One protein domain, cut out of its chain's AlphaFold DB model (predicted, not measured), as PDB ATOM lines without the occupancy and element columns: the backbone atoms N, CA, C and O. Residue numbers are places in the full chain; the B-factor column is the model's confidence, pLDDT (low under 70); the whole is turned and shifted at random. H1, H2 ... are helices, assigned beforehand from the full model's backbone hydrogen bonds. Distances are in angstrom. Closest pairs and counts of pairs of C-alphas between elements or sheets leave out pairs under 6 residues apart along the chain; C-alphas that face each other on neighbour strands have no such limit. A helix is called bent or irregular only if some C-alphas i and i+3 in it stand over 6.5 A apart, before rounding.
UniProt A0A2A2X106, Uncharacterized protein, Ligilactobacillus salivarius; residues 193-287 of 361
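Overview. This is residues 193 to 287 of the 361 residues of an uncharacterized protein of Ligilactobacillus salivarius (UniProt A0A2A2X106). A long helix, H1, and a bent one, H2, make a loose rod: arm H2a folds back beside H1, arm H2b angles away, and H4 packs across H1 and H2a. The 95 printed residues include four named helices, H1 to H4, and no named strand: all helix, mostly crossed. The radius of gyration of the C-alphas is 15.7 A; the spans are 52 by 20 by 19 A.

Along the chain. H1, residues 193 to 216, begins at C-alpha 193 (54.743, -24.718, -3.511), spans 34.9 A and has a kink of 33 degrees near residue 209; it is only just irregular, C-alphas 208 and 211 being 6.7 A apart. H2, residues 232 to 257, was assigned as one helix by its hydrogen bonds but is bent, C-alphas 239 and 242 being 7.1 A apart; its arms are H2a, 232 to 239, and H2b, 242 to 257, 23.0 A. H3 is residues 269 to 273; H4, 276 to 286, 15.8 A, ends at C-alpha 286 (28.017, -15.044, -5.425).

Arrangement. H1, the hub, forms a helical hairpin with H2a, touching it with residues 199 to 207 alone at a steep tilt of 39 degrees, opposite ways; the closest C-alphas, of Glu 203 and Val 233, are 6.2 A apart. H4 touches H1, about perpendicular at 79 degrees, closest at the C-alphas of Val 206 and Ile 279, 6.5 A. H3 only just touches H1, with 3 pairs of C-alphas within 8 A, closest Gly 201 and Ile 270, 6.8 A. Every O i to N i+4 pair is within hydrogen-bond range in H2a, H2b and H3, against 18 of 20 in H1 and 5 of 7 in H4.

Size, cuts and confidence. The farthest C-alphas, of Arg 226 and Glu 261, are 53.1 A apart. The printed part has no cut; the links H1 to H2 and H2 to H3 are long. Residues 257 to 262 stand free, and pLDDT is under 70 for residues 252 to 269.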
ATOM      1  N   TYR A 193      55.395 -23.468  -3.895       75.62
ATOM      2  CA  TYR A 193      54.743 -24.718  -3.511       75.62
ATOM      3  C   TYR A 193      53.364 -24.500  -2.886       75.62
ATOM      4  O   TYR A 193      52.370 -24.925  -3.472       75.62
ATOM      5  N   VAL A 194      53.287 -23.792  -1.752       79.06
ATOM      6  CA  VAL A 194      52.052 -23.690  -0.944       79.06
ATOM      7  C   VAL A 194      50.926 -23.037  -1.741       79.06
ATOM      8  O   VAL A 194      49.851 -23.609  -1.903       79.06
ATOM      9  N   LYS A 195      51.185 -21.865  -2.325       82.50
ATOM     10  CA  LYS A 195      50.183 -21.111  -3.080       82.50
ATOM     11  C   LYS A 195      49.666 -21.873  -4.312       82.50
ATOM     12  O   LYS A 195      48.447 -21.929  -4.478       82.50
ATOM     13  N   PRO A 196      50.513 -22.465  -5.181       85.88
ATOM     14  CA  PRO A 196      50.034 -23.325  -6.267       85.88
ATOM     15  C   PRO A 196      49.254 -24.557  -5.791       85.88
ATOM     16  O   PRO A 196      48.239 -24.889  -6.403       85.88
ATOM     17  N   TYR A 197      49.712 -25.219  -4.725       84.62
ATOM     18  CA  TYR A 197      49.073 -26.413  -4.167       84.62
ATOM     19  C   TYR A 197      47.671 -26.104  -3.629       84.62
ATOM     20  O   TYR A 197      46.699 -26.694  -4.103       84.62
ATOM     21  N   LEU A 198      47.553 -25.117  -2.732       86.50
ATOM     22  CA  LEU A 198      46.276 -24.700  -2.147       86.50
ATOM     23  C   LEU A 198      45.302 -24.232  -3.224       86.50
ATOM     24  O   LEU A 198      44.169 -24.704  -3.289       86.50
ATOM     25  N   LYS A 199      45.769 -23.369  -4.136       90.44
ATOM     26  CA  LYS A 199      44.946 -22.878  -5.243       90.44
ATOM     27  C   LYS A 199      44.364 -24.029  -6.062       90.44
ATOM     28  O   LYS A 199      43.166 -24.034  -6.330       90.44
ATOM     29  N   LYS A 200      45.194 -25.006  -6.434       90.00
ATOM     30  CA  LYS A 200      44.755 -26.166  -7.213       90.00
ATOM     31  C   LYS A 200      43.728 -27.007  -6.446       90.00
ATOM     32  O   LYS A 200      42.682 -27.319  -7.007       90.00
ATOM     33  N   GLY A 201      43.993 -27.343  -5.183       88.81
ATOM     34  CA  GLY A 201      43.084 -28.171  -4.383       88.81
ATOM     35  C   GLY A 201      41.733 -27.497  -4.126       88.81
ATOM     36  O   GLY A 201      40.683 -28.128  -4.267       88.81
ATOM     37  N   MET A 202      41.733 -26.190  -3.840       90.31
ATOM     38  CA  MET A 202      40.501 -25.409  -3.700       90.31
ATOM     39  C   MET A 202      39.722 -25.360  -5.025       90.31
ATOM     40  O   MET A 202      38.517 -25.607  -5.033       90.31
ATOM     41  N   GLU A 203      40.386 -25.095  -6.159       93.25
ATOM     42  CA  GLU A 203      39.744 -25.097  -7.485       93.25
ATOM     43  C   GLU A 203      39.105 -26.457  -7.806       93.25
ATOM     44  O   GLU A 203      37.968 -26.506  -8.281       93.25
ATOM     45  N   GLU A 204      39.798 -27.565  -7.535       91.44
ATOM     46  CA  GLU A 204      39.290 -28.923  -7.761       91.44
ATOM     47  C   GLU A 204      38.040 -29.210  -6.920       91.44
ATOM     48  O   GLU A 204      37.031 -29.672  -7.461       91.44
ATOM     49  N   LYS A 205      38.056 -28.859  -5.630       91.00
ATOM     50  CA  LYS A 205      36.901 -29.039  -4.743       91.00
ATOM     51  C   LYS A 205      35.691 -28.205  -5.151       91.00
ATOM     52  O   LYS A 205      34.576 -28.730  -5.211       91.00
ATOM     53  N   VAL A 206      35.888 -26.923  -5.463       91.56
ATOM     54  CA  VAL A 206      34.776 -26.063  -5.897       91.56
ATOM     55  C   VAL A 206      34.197 -26.579  -7.213       91.56
ATOM     56  O   VAL A 206      32.979 -26.670  -7.340       91.56
ATOM     57  N   ASN A 207      35.040 -26.988  -8.169       91.31
ATOM     58  CA  ASN A 207      34.578 -27.572  -9.431       91.31
ATOM     59  C   ASN A 207      33.784 -28.867  -9.220       91.31
ATOM     60  O   ASN A 207      32.732 -29.039  -9.838       91.31
ATOM     61  N   ALA A 208      34.253 -29.753  -8.336       91.25
ATOM     62  CA  ALA A 208      33.552 -30.990  -8.006       91.25
ATOM     63  C   ALA A 208      32.172 -30.715  -7.386       91.25
ATOM     64  O   ALA A 208      31.205 -31.411  -7.695       91.25
ATOM     65  N   ARG A 209      32.058 -29.665  -6.562       91.81
ATOM     66  CA  ARG A 209      30.803 -29.296  -5.898       91.81
ATOM     67  C   ARG A 209      29.846 -28.482  -6.774       91.81
ATOM     68  O   ARG A 209      28.634 -28.516  -6.554       91.81
ATOM     69  N   LEU A 210      30.357 -27.776  -7.783       91.06
ATOM     70  CA  LEU A 210      29.585 -26.830  -8.594       91.06
ATOM     71  C   LEU A 210      28.386 -27.482  -9.295       91.06
ATOM     72  O   LEU A 210      27.319 -26.877  -9.373       91.06
ATOM     73  N   GLY A 211      28.537 -28.720  -9.777       89.38
ATOM     74  CA  GLY A 211      27.453 -29.458 -10.432       89.38
ATOM     75  C   GLY A 211      26.263 -29.715  -9.504       89.38
ATOM     76  O   GLY A 211      25.129 -29.385  -9.850       89.38
ATOM     77  N   ASP A 212      26.528 -30.236  -8.305       91.31
ATOM     78  CA  ASP A 212      25.499 -30.492  -7.289       91.31
ATOM     79  C   ASP A 212      24.837 -29.196  -6.814       91.31
ATOM     80  O   ASP A 212      23.617 -29.134  -6.629       91.31
ATOM     81  N   PHE A 213      25.638 -28.141  -6.649       92.69
ATOM     82  CA  PHE A 213      25.142 -26.826  -6.275       92.69
ATOM     83  C   PHE A 213      24.171 -26.273  -7.327       92.69
ATOM     84  O   PHE A 213      23.059 -25.869  -6.986       92.69
ATOM     85  N   LEU A 214      24.533 -26.320  -8.613       91.38
ATOM     86  CA  LEU A 214      23.645 -25.909  -9.705       91.38
ATOM     87  C   LEU A 214      22.382 -26.774  -9.778       91.38
ATOM     88  O   LEU A 214      21.287 -26.236  -9.945       91.38
ATOM     89  N   ALA A 215      22.509 -28.088  -9.586       90.94
ATOM     90  CA  ALA A 215      21.373 -29.004  -9.565       90.94
ATOM     91  C   ALA A 215      20.375 -28.659  -8.446       90.94
ATOM     92  O   ALA A 215      19.159 -28.717  -8.659       90.94
ATOM     93  N   SER A 216      20.873 -28.231  -7.278       91.50
ATOM     94  CA  SER A 216      20.040 -27.750  -6.165       91.50
ATOM     95  C   SER A 216      19.246 -26.484  -6.504       91.50
ATOM     96  O   SER A 216      18.197 -26.249  -5.915       91.50
ATOM     97  N   LEU A 217      19.722 -25.711  -7.485       91.19
ATOM     98  CA  LEU A 217      19.090 -24.497  -7.997       91.19
ATOM     99  C   LEU A 217      18.293 -24.733  -9.288       91.19
ATOM    100  O   LEU A 217      17.781 -23.772  -9.850       91.19
ATOM    101  N   ARG A 218      18.202 -25.981  -9.773       93.38
ATOM    102  CA  ARG A 218      17.620 -26.344 -11.082       93.38
ATOM    103  C   ARG A 218      18.288 -25.666 -12.282       93.38
ATOM    104  O   ARG A 218      17.648 -25.388 -13.297       93.38
ATOM    105  N   LEU A 219      19.596 -25.462 -12.199       91.62
ATOM    106  CA  LEU A 219      20.414 -24.890 -13.264       91.62
ATOM    107  C   LEU A 219      21.350 -25.939 -13.866       91.62
ATOM    108  O   LEU A 219      21.667 -26.948 -13.235       91.62
ATOM    109  N   SER A 220      21.814 -25.687 -15.089       88.50
ATOM    110  CA  SER A 220      22.866 -26.475 -15.736       88.50
ATOM    111  C   SER A 220      24.155 -25.660 -15.883       88.50
ATOM    112  O   SER A 220      24.170 -24.438 -15.724       88.50
ATOM    113  N   SER A 221      25.268 -26.315 -16.227       86.00
ATOM    114  CA  SER A 221      26.559 -25.635 -16.415       86.00
ATOM    115  C   SER A 221      26.527 -24.548 -17.498       86.00
ATOM    116  O   SER A 221      27.278 -23.580 -17.409       86.00
ATOM    117  N   SER A 222      25.641 -24.647 -18.497       88.56
ATOM    118  CA  SER A 222      25.481 -23.593 -19.512       88.56
ATOM    119  C   SER A 222      24.865 -22.306 -18.958       88.56
ATOM    120  O   SER A 222      25.004 -21.247 -19.571       88.56
ATOM    121  N   ASP A 223      24.205 -22.377 -17.798       89.12
ATOM    122  CA  ASP A 223      23.546 -21.235 -17.165       89.12
ATOM    123  C   ASP A 223      24.511 -20.401 -16.307       89.12
ATOM    124  O   ASP A 223      24.202 -19.251 -15.999       89.12
ATOM    125  N   LEU A 224      25.701 -20.928 -15.977       85.94
ATOM    126  CA  LEU A 224      26.701 -20.287 -15.109       85.94
ATOM    127  C   LEU A 224      26.963 -18.825 -15.487       85.94
ATOM    128  O   LEU A 224      26.863 -17.933 -14.647       85.94
ATOM    129  N   GLY A 225      27.242 -18.555 -16.766       85.19
ATOM    130  CA  GLY A 225      27.492 -17.194 -17.246       85.19
ATOM    131  C   GLY A 225      26.281 -16.266 -17.100       85.19
ATOM    132  O   GLY A 225      26.444 -15.081 -16.817       85.19
ATOM    133  N   ARG A 226      25.060 -16.803 -17.226       86.06
ATOM    134  CA  ARG A 226      23.809 -16.034 -17.138       86.06
ATOM    135  C   ARG A 226      23.473 -15.648 -15.698       86.06
ATOM    136  O   ARG A 226      22.973 -14.553 -15.453       86.06
ATOM    137  N   VAL A 227      23.812 -16.509 -14.739       84.00
ATOM    138  CA  VAL A 227      23.578 -16.260 -13.307       84.00
ATOM    139  C   VAL A 227      24.745 -15.553 -12.608       84.00
ATOM    140  O   VAL A 227      24.675 -15.304 -11.408       84.00
ATOM    141  N   GLY A 228      25.788 -15.167 -13.352       80.94
ATOM    142  CA  GLY A 228      26.955 -14.464 -12.809       80.94
ATOM    143  C   GLY A 228      27.983 -15.376 -12.139       80.94
ATOM    144  O   GLY A 228      28.825 -14.888 -11.402       80.94
ATOM    145  N   LEU A 229      27.939 -16.680 -12.412       86.19
ATOM    146  CA  LEU A 229      28.860 -17.681 -11.873       86.19
ATOM    147  C   LEU A 229      29.952 -18.110 -12.870       86.19
ATOM    148  O   LEU A 229      30.701 -19.042 -12.595       86.19
ATOM    149  N   GLY A 230      30.065 -17.453 -14.029       86.06
ATOM    150  CA  GLY A 230      30.993 -17.853 -15.097       86.06
ATOM    151  C   GLY A 230      32.465 -17.956 -14.666       86.06
ATOM    152  O   GLY A 230      33.172 -18.820 -15.169       86.06
ATOM    153  N   ASN A 231      32.892 -17.129 -13.704       89.00
ATOM    154  CA  ASN A 231      34.248 -17.131 -13.141       89.00
ATOM    155  C   ASN A 231      34.267 -17.420 -11.627       89.00
ATOM    156  O   ASN A 231      35.285 -17.180 -10.980       89.00
ATOM    157  N   VAL A 232      33.166 -17.930 -11.054       89.94
ATOM    158  CA  VAL A 232      32.994 -18.006  -9.589       89.94
ATOM    159  C   VAL A 232      34.090 -18.817  -8.908       89.94
ATOM    160  O   VAL A 232      34.545 -18.444  -7.837       89.94
ATOM    161  N   VAL A 233      34.562 -19.889  -9.550       90.94
ATOM    162  CA  VAL A 233      35.636 -20.736  -9.018       90.94
ATOM    163  C   VAL A 233      36.902 -19.908  -8.801       90.94
ATOM    164  O   VAL A 233      37.447 -19.885  -7.705       90.94
ATOM    165  N   ALA A 234      37.337 -19.167  -9.822       90.00
ATOM    166  CA  ALA A 234      38.538 -18.345  -9.736       90.00
ATOM    167  C   ALA A 234      38.356 -17.161  -8.775       90.00
ATOM    168  O   ALA A 234      39.279 -16.825  -8.040       90.00
ATOM    169  N   GLU A 235      37.188 -16.517  -8.775       90.50
ATOM    170  CA  GLU A 235      36.896 -15.387  -7.883       90.50
ATOM    171  C   GLU A 235      36.886 -15.809  -6.412       90.50
ATOM    172  O   GLU A 235      37.530 -15.165  -5.589       90.50
ATOM    173  N   MET A 236      36.214 -16.916  -6.100       89.50
ATOM    174  CA  MET A 236      36.130 -17.465  -4.752       89.50
ATOM    175  C   MET A 236      37.498 -17.940  -4.263       89.50
ATOM    176  O   MET A 236      37.921 -17.551  -3.180       89.50
ATOM    177  N   VAL A 237      38.236 -18.698  -5.083       91.06
ATOM    178  CA  VAL A 237      39.576 -19.166  -4.706       91.06
ATOM    179  C   VAL A 237      40.534 -17.995  -4.518       91.06
ATOM    180  O   VAL A 237      41.244 -17.964  -3.527       91.06
ATOM    181  N   ASN A 238      40.548 -16.992  -5.400       91.06
ATOM    182  CA  ASN A 238      41.437 -15.839  -5.221       91.06
ATOM    183  C   ASN A 238      41.085 -14.993  -3.985       91.06
ATOM    184  O   ASN A 238      41.978 -14.338  -3.450       91.06
ATOM    185  N   ALA A 239      39.815 -14.979  -3.567       87.69
ATOM    186  CA  ALA A 239      39.383 -14.292  -2.355       87.69
ATOM    187  C   ALA A 239      39.814 -15.041  -1.086       87.69
ATOM    188  O   ALA A 239      40.257 -14.394  -0.146       87.69
ATOM    189  N   ASP A 240      39.728 -16.373  -1.092       88.06
ATOM    190  CA  ASP A 240      39.966 -17.211   0.093       88.06
ATOM    191  C   ASP A 240      41.440 -17.651   0.215       88.06
ATOM    192  O   ASP A 240      41.886 -18.081   1.272       88.06
ATOM    193  N   LEU A 241      42.223 -17.539  -0.865       88.06
ATOM    194  CA  LEU A 241      43.616 -17.991  -0.924       88.06
ATOM    195  C   LEU A 241      44.562 -17.307   0.082       88.06
ATOM    196  O   LEU A 241      45.441 -18.005   0.576       88.06
ATOM    197  N   PRO A 242      44.477 -15.990   0.367       83.00
ATOM    198  CA  PRO A 242      45.335 -15.367   1.376       83.00
ATOM    199  C   PRO A 242      45.143 -15.974   2.768       83.00
ATOM    200  O   PRO A 242      46.129 -16.380   3.372       83.00
ATOM    201  N   ASP A 243      43.890 -16.106   3.209       82.38
ATOM    202  CA  ASP A 243      43.539 -16.660   4.521       82.38
ATOM    203  C   ASP A 243      43.927 -18.147   4.592       82.38
ATOM    204  O   ASP A 243      44.546 -18.593   5.549       82.38
ATOM    205  N   ALA A 244      43.700 -18.898   3.507       83.81
ATOM    206  CA  ALA A 244      44.121 -20.294   3.407       83.81
ATOM    207  C   ALA A 244      45.645 -20.492   3.505       83.81
ATOM    208  O   ALA A 244      46.103 -21.529   3.975       83.81
ATOM    209  N   ILE A 245      46.443 -19.531   3.021       81.69
ATOM    210  CA  ILE A 245      47.904 -19.577   3.161       81.69
ATOM    211  C   ILE A 245      48.302 -19.351   4.622       81.69
ATOM    212  O   ILE A 245      49.205 -20.035   5.088       81.69
ATOM    213  N   GLU A 246      47.663 -18.408   5.315       79.44
ATOM    214  CA  GLU A 246      47.918 -18.128   6.735       79.44
ATOM    215  C   GLU A 246      47.578 -19.351   7.595       79.44
ATOM    216  O   GLU A 246      48.462 -19.889   8.257       79.44
ATOM    217  N   ASP A 247      46.365 -19.890   7.448       77.75
ATOM    218  CA  ASP A 247      45.908 -21.074   8.183       77.75
ATOM    219  C   ASP A 247      46.790 -22.311   7.925       77.75
ATOM    220  O   ASP A 247      47.064 -23.094   8.835       77.75
ATOM    221  N   TYR A 248      47.248 -22.504   6.680       77.38
ATOM    222  CA  TYR A 248      48.144 -23.610   6.331       77.38
ATOM    223  C   TYR A 248      49.506 -23.481   7.024       77.38
ATOM    224  O   TYR A 248      50.061 -24.481   7.477       77.38
ATOM    225  N   LEU A 249      50.060 -22.267   7.076       75.69
ATOM    226  CA  LEU A 249      51.350 -22.015   7.718       75.69
ATOM    227  C   LEU A 249      51.252 -22.183   9.237       75.69
ATOM    228  O   LEU A 249      52.121 -22.829   9.815       75.69
ATOM    229  N   ASP A 250      50.171 -21.703   9.852       72.81
ATOM    230  CA  ASP A 250      49.914 -21.888  11.283       72.81
ATOM    231  C   ASP A 250      49.786 -23.379  11.642       72.81
ATOM    232  O   ASP A 250      50.405 -23.852  12.598       72.81
ATOM    233  N   ALA A 251      49.045 -24.153  10.840       70.12
ATOM    234  CA  ALA A 251      48.903 -25.596  11.039       70.12
ATOM    235  C   ALA A 251      50.235 -26.348  10.869       70.12
ATOM    236  O   ALA A 251      50.512 -27.313  11.589       70.12
ATOM    237  N   GLU A 252      51.073 -25.917   9.924       68.44
ATOM    238  CA  GLU A 252      52.404 -26.483   9.734       68.44
ATOM    239  C   GLU A 252      53.330 -26.172  10.924       68.44
ATOM    240  O   GLU A 252      54.012 -27.072  11.422       68.44
ATOM    241  N   ASP A 253      53.310 -24.936  11.424       65.38
ATOM    242  CA  ASP A 253      54.080 -24.523  12.600       65.38
ATOM    243  C   ASP A 253      53.645 -25.294  13.858       65.38
ATOM    244  O   ASP A 253      54.486 -25.724  14.655       65.38
ATOM    245  N   GLU A 254      52.345 -25.531  14.042       64.69
ATOM    246  CA  GLU A 254      51.832 -26.377  15.124       64.69
ATOM    247  C   GLU A 254      52.299 -27.833  14.989       64.69
ATOM    248  O   GLU A 254      52.740 -28.434  15.977       64.69
ATOM    249  N   ALA A 255      52.272 -28.396  13.775       62.28
ATOM    250  CA  ALA A 255      52.728 -29.759  13.511       62.28
ATOM    251  C   ALA A 255      54.223 -29.930  13.837       62.28
ATOM    252  O   ALA A 255      54.591 -30.870  14.551       62.28
ATOM    253  N   ILE A 256      55.065 -28.984  13.404       58.00
ATOM    254  CA  ILE A 256      56.513 -28.964  13.672       58.00
ATOM    255  C   ILE A 256      56.798 -28.858  15.177       58.00
ATOM    256  O   ILE A 256      57.677 -29.550  15.700       58.00
ATOM    257  N   ASN A 257      56.039 -28.033  15.901       53.66
ATOM    258  CA  ASN A 257      56.251 -27.799  17.331       53.66
ATOM    259  C   ASN A 257      55.665 -28.899  18.239       53.66
ATOM    260  O   ASN A 257      56.008 -28.971  19.422       53.66
ATOM    261  N   SER A 258      54.823 -29.791  17.711       52.19
ATOM    262  CA  SER A 258      54.102 -30.794  18.510       52.19
ATOM    263  C   SER A 258      54.958 -31.947  19.068       52.19
ATOM    264  O   SER A 258      54.464 -32.711  19.894       52.19
ATOM    265  N   SER A 259      56.240 -32.070  18.686       45.81
ATOM    266  CA  SER A 259      57.185 -33.103  19.182       45.81
ATOM    267  C   SER A 259      56.638 -34.547  19.189       45.81
ATOM    268  O   SER A 259      57.058 -35.378  19.997       45.81
ATOM    269  N   SER A 260      55.693 -34.864  18.305       43.06
ATOM    270  CA  SER A 260      55.110 -36.201  18.197       43.06
ATOM    271  C   SER A 260      55.986 -37.091  17.298       43.06
ATOM    272  O   SER A 260      56.358 -36.707  16.194       43.06
ATOM    273  N   GLU A 261      56.374 -38.275  17.797       42.06
ATOM    274  CA  GLU A 261      57.176 -39.282  17.061       42.06
ATOM    275  C   GLU A 261      56.441 -39.864  15.840       42.06
ATOM    276  O   GLU A 261      57.064 -40.444  14.950       42.06
ATOM    277  N   ASP A 262      55.128 -39.670  15.784       40.19
ATOM    278  CA  ASP A 262      54.287 -39.990  14.646       40.19
ATOM    279  C   ASP A 262      54.203 -38.734  13.783       40.19
ATOM    280  O   ASP A 262      53.367 -37.873  14.035       40.19
ATOM    281  N   GLY A 263      55.118 -38.590  12.819       37.69
ATOM    282  CA  GLY A 263      55.130 -37.455  11.899       37.69
ATOM    283  C   GLY A 263      53.736 -37.219  11.322       37.69
ATOM    284  O   GLY A 263      53.282 -37.978  10.465       37.69
ATOM    285  N   TYR A 264      53.053 -36.191  11.820       41.38
ATOM    286  CA  TYR A 264      51.835 -35.705  11.206       41.38
ATOM    287  C   TYR A 264      52.256 -35.140   9.851       41.38
ATOM    288  O   TYR A 264      52.831 -34.053   9.773       41.38
ATOM    289  N   ASP A 265      52.008 -35.903   8.781       49.72
ATOM    290  CA  ASP A 265      51.782 -35.307   7.467       49.72
ATOM    291  C   ASP A 265      50.826 -34.141   7.712       49.72
ATOM    292  O   ASP A 265      49.818 -34.345   8.397       49.72
ATOM    293  N   VAL A 266      51.172 -32.931   7.241       50.03
ATOM    294  CA  VAL A 266      50.263 -31.776   7.294       50.03
ATOM    295  C   VAL A 266      48.908 -32.327   6.854       50.03
ATOM    296  O   VAL A 266      48.839 -32.818   5.720       50.03
ATOM    297  N   PRO A 267      47.892 -32.384   7.745       52.03
ATOM    298  CA  PRO A 267      46.610 -32.986   7.415       52.03
ATOM    299  C   PRO A 267      46.146 -32.401   6.091       52.03
ATOM    300  O   PRO A 267      46.519 -31.264   5.789       52.03
ATOM    301  N   ASP A 268      45.371 -33.136   5.290       62.47
ATOM    302  CA  ASP A 268      44.717 -32.560   4.110       62.47
ATOM    303  C   ASP A 268      43.773 -31.446   4.611       62.47
ATOM    304  O   ASP A 268      42.570 -31.614   4.767       62.47
ATOM    305  N   TRP A 269      44.330 -30.279   4.926       66.31
ATOM    306  CA  TRP A 269      43.669 -29.152   5.567       66.31
ATOM    307  C   TRP A 269      42.594 -28.619   4.627       66.31
ATOM    308  O   TRP A 269      41.519 -28.200   5.044       66.31
ATOM    309  N   ILE A 270      42.837 -28.764   3.320       72.19
ATOM    310  CA  ILE A 270      41.844 -28.547   2.276       72.19
ATOM    311  C   ILE A 270      40.636 -29.481   2.466       72.19
ATOM    312  O   ILE A 270      39.508 -29.050   2.221       72.19
ATOM    313  N   GLU A 271      40.818 -30.743   2.875       71.31
ATOM    314  CA  GLU A 271      39.706 -31.647   3.193       71.31
ATOM    315  C   GLU A 271      38.867 -31.155   4.367       71.31
ATOM    316  O   GLU A 271      37.641 -31.102   4.227       71.31
ATOM    317  N   GLU A 272      39.521 -30.750   5.454       70.31
ATOM    318  CA  GLU A 272      38.873 -30.390   6.718       70.31
ATOM    319  C   GLU A 272      38.249 -28.988   6.714       70.31
ATOM    320  O   GLU A 272      37.104 -28.824   7.132       70.31
ATOM    321  N   VAL A 273      38.969 -27.979   6.219       71.62
ATOM    322  CA  VAL A 273      38.532 -26.573   6.260       71.62
ATOM    323  C   VAL A 273      37.685 -26.204   5.047       71.62
ATOM    324  O   VAL A 273      36.694 -25.485   5.165       71.62
ATOM    325  N   TYR A 274      38.013 -26.747   3.874       80.06
ATOM    326  CA  TYR A 274      37.294 -26.470   2.628       80.06
ATOM    327  C   TYR A 274      36.197 -27.512   2.357       80.06
ATOM    328  O   TYR A 274      36.141 -28.147   1.299       80.06
ATOM    329  N   ASP A 275      35.341 -27.761   3.345       85.88
ATOM    330  CA  ASP A 275      34.290 -28.775   3.248       85.88
ATOM    331  C   ASP A 275      33.140 -28.369   2.293       85.88
ATOM    332  O   ASP A 275      33.004 -27.224   1.848       85.88
ATOM    333  N   ASN A 276      32.271 -29.329   1.960       89.38
ATOM    334  CA  ASN A 276      31.142 -29.081   1.053       89.38
ATOM    335  C   ASN A 276      30.167 -28.020   1.580       89.38
ATOM    336  O   ASN A 276      29.505 -27.348   0.789       89.38
ATOM    337  N   ARG A 277      30.047 -27.875   2.905       89.50
ATOM    338  CA  ARG A 277      29.137 -26.911   3.517       89.50
ATOM    339  C   ARG A 277      29.682 -25.496   3.361       89.50
ATOM    340  O   ARG A 277      28.925 -24.617   2.953       89.50
ATOM    341  N   TYR A 278      30.965 -25.293   3.641       90.06
ATOM    342  CA  TYR A 278      31.666 -24.034   3.430       90.06
ATOM    343  C   TYR A 278      31.567 -23.605   1.964       90.06
ATOM    344  O   TYR A 278      31.147 -22.483   1.674       90.06
ATOM    345  N   ILE A 279      31.844 -24.524   1.030       91.06
ATOM    346  CA  ILE A 279      31.741 -24.254  -0.411       91.06
ATOM    347  C   ILE A 279      30.315 -23.828  -0.790       91.06
ATOM    348  O   ILE A 279      30.142 -22.822  -1.477       91.06
ATOM    349  N   ASP A 280      29.281 -24.530  -0.315       90.88
ATOM    350  CA  ASP A 280      27.884 -24.168  -0.589       90.88
ATOM    351  C   ASP A 280      27.508 -22.795  -0.000       90.88
ATOM    352  O   ASP A 280      26.756 -22.032  -0.615       90.88
ATOM    353  N   GLU A 281      27.988 -22.472   1.204       91.06
ATOM    354  CA  GLU A 281      27.766 -21.177   1.855       91.06
ATOM    355  C   GLU A 281      28.454 -20.039   1.094       91.06
ATOM    356  O   GLU A 281      27.823 -19.003   0.864       91.06
ATOM    357  N   ARG A 282      29.691 -20.242   0.622       90.44
ATOM    358  CA  ARG A 282      30.404 -19.271  -0.219       90.44
ATOM    359  C   ARG A 282      29.731 -19.099  -1.573       90.44
ATOM    360  O   ARG A 282      29.417 -17.969  -1.934       90.44
ATOM    361  N   LEU A 283      29.402 -20.179  -2.285       90.88
ATOM    362  CA  LEU A 283      28.727 -20.108  -3.589       90.88
ATOM    363  C   LEU A 283      27.399 -19.332  -3.517       90.88
ATOM    364  O   LEU A 283      27.096 -18.548  -4.418       90.88
ATOM    365  N   LYS A 284      26.636 -19.456  -2.420       89.12
ATOM    366  CA  LYS A 284      25.413 -18.657  -2.192       89.12
ATOM    367  C   LYS A 284      25.662 -17.149  -2.150       89.12
ATOM    368  O   LYS A 284      24.754 -16.403  -2.504       89.12
ATOM    369  N   GLN A 285      26.844 -16.698  -1.732       88.56
ATOM    370  CA  GLN A 285      27.180 -15.270  -1.667       88.56
ATOM    371  C   GLN A 285      27.400 -14.661  -3.059       88.56
ATOM    372  O   GLN A 285      27.134 -13.479  -3.255       88.56
ATOM    373  N   PHE A 286      27.824 -15.470  -4.034       83.75
ATOM    374  CA  PHE A 286      28.017 -15.044  -5.425       83.75
ATOM    375  C   PHE A 286      26.733 -15.141  -6.263       83.75
ATOM    376  O   PHE A 286      26.625 -14.542  -7.335       83.75
ATOM    377  N   VAL A 287      25.732 -15.876  -5.776       84.81
ATOM    378  CA  VAL A 287      24.457 -16.065  -6.465       84.81
ATOM    379  C   VAL A 287      23.506 -14.891  -6.235       84.81
ATOM    380  O   VAL A 287      23.128 -14.569  -5.110       84.81
TER     381      VAL A 287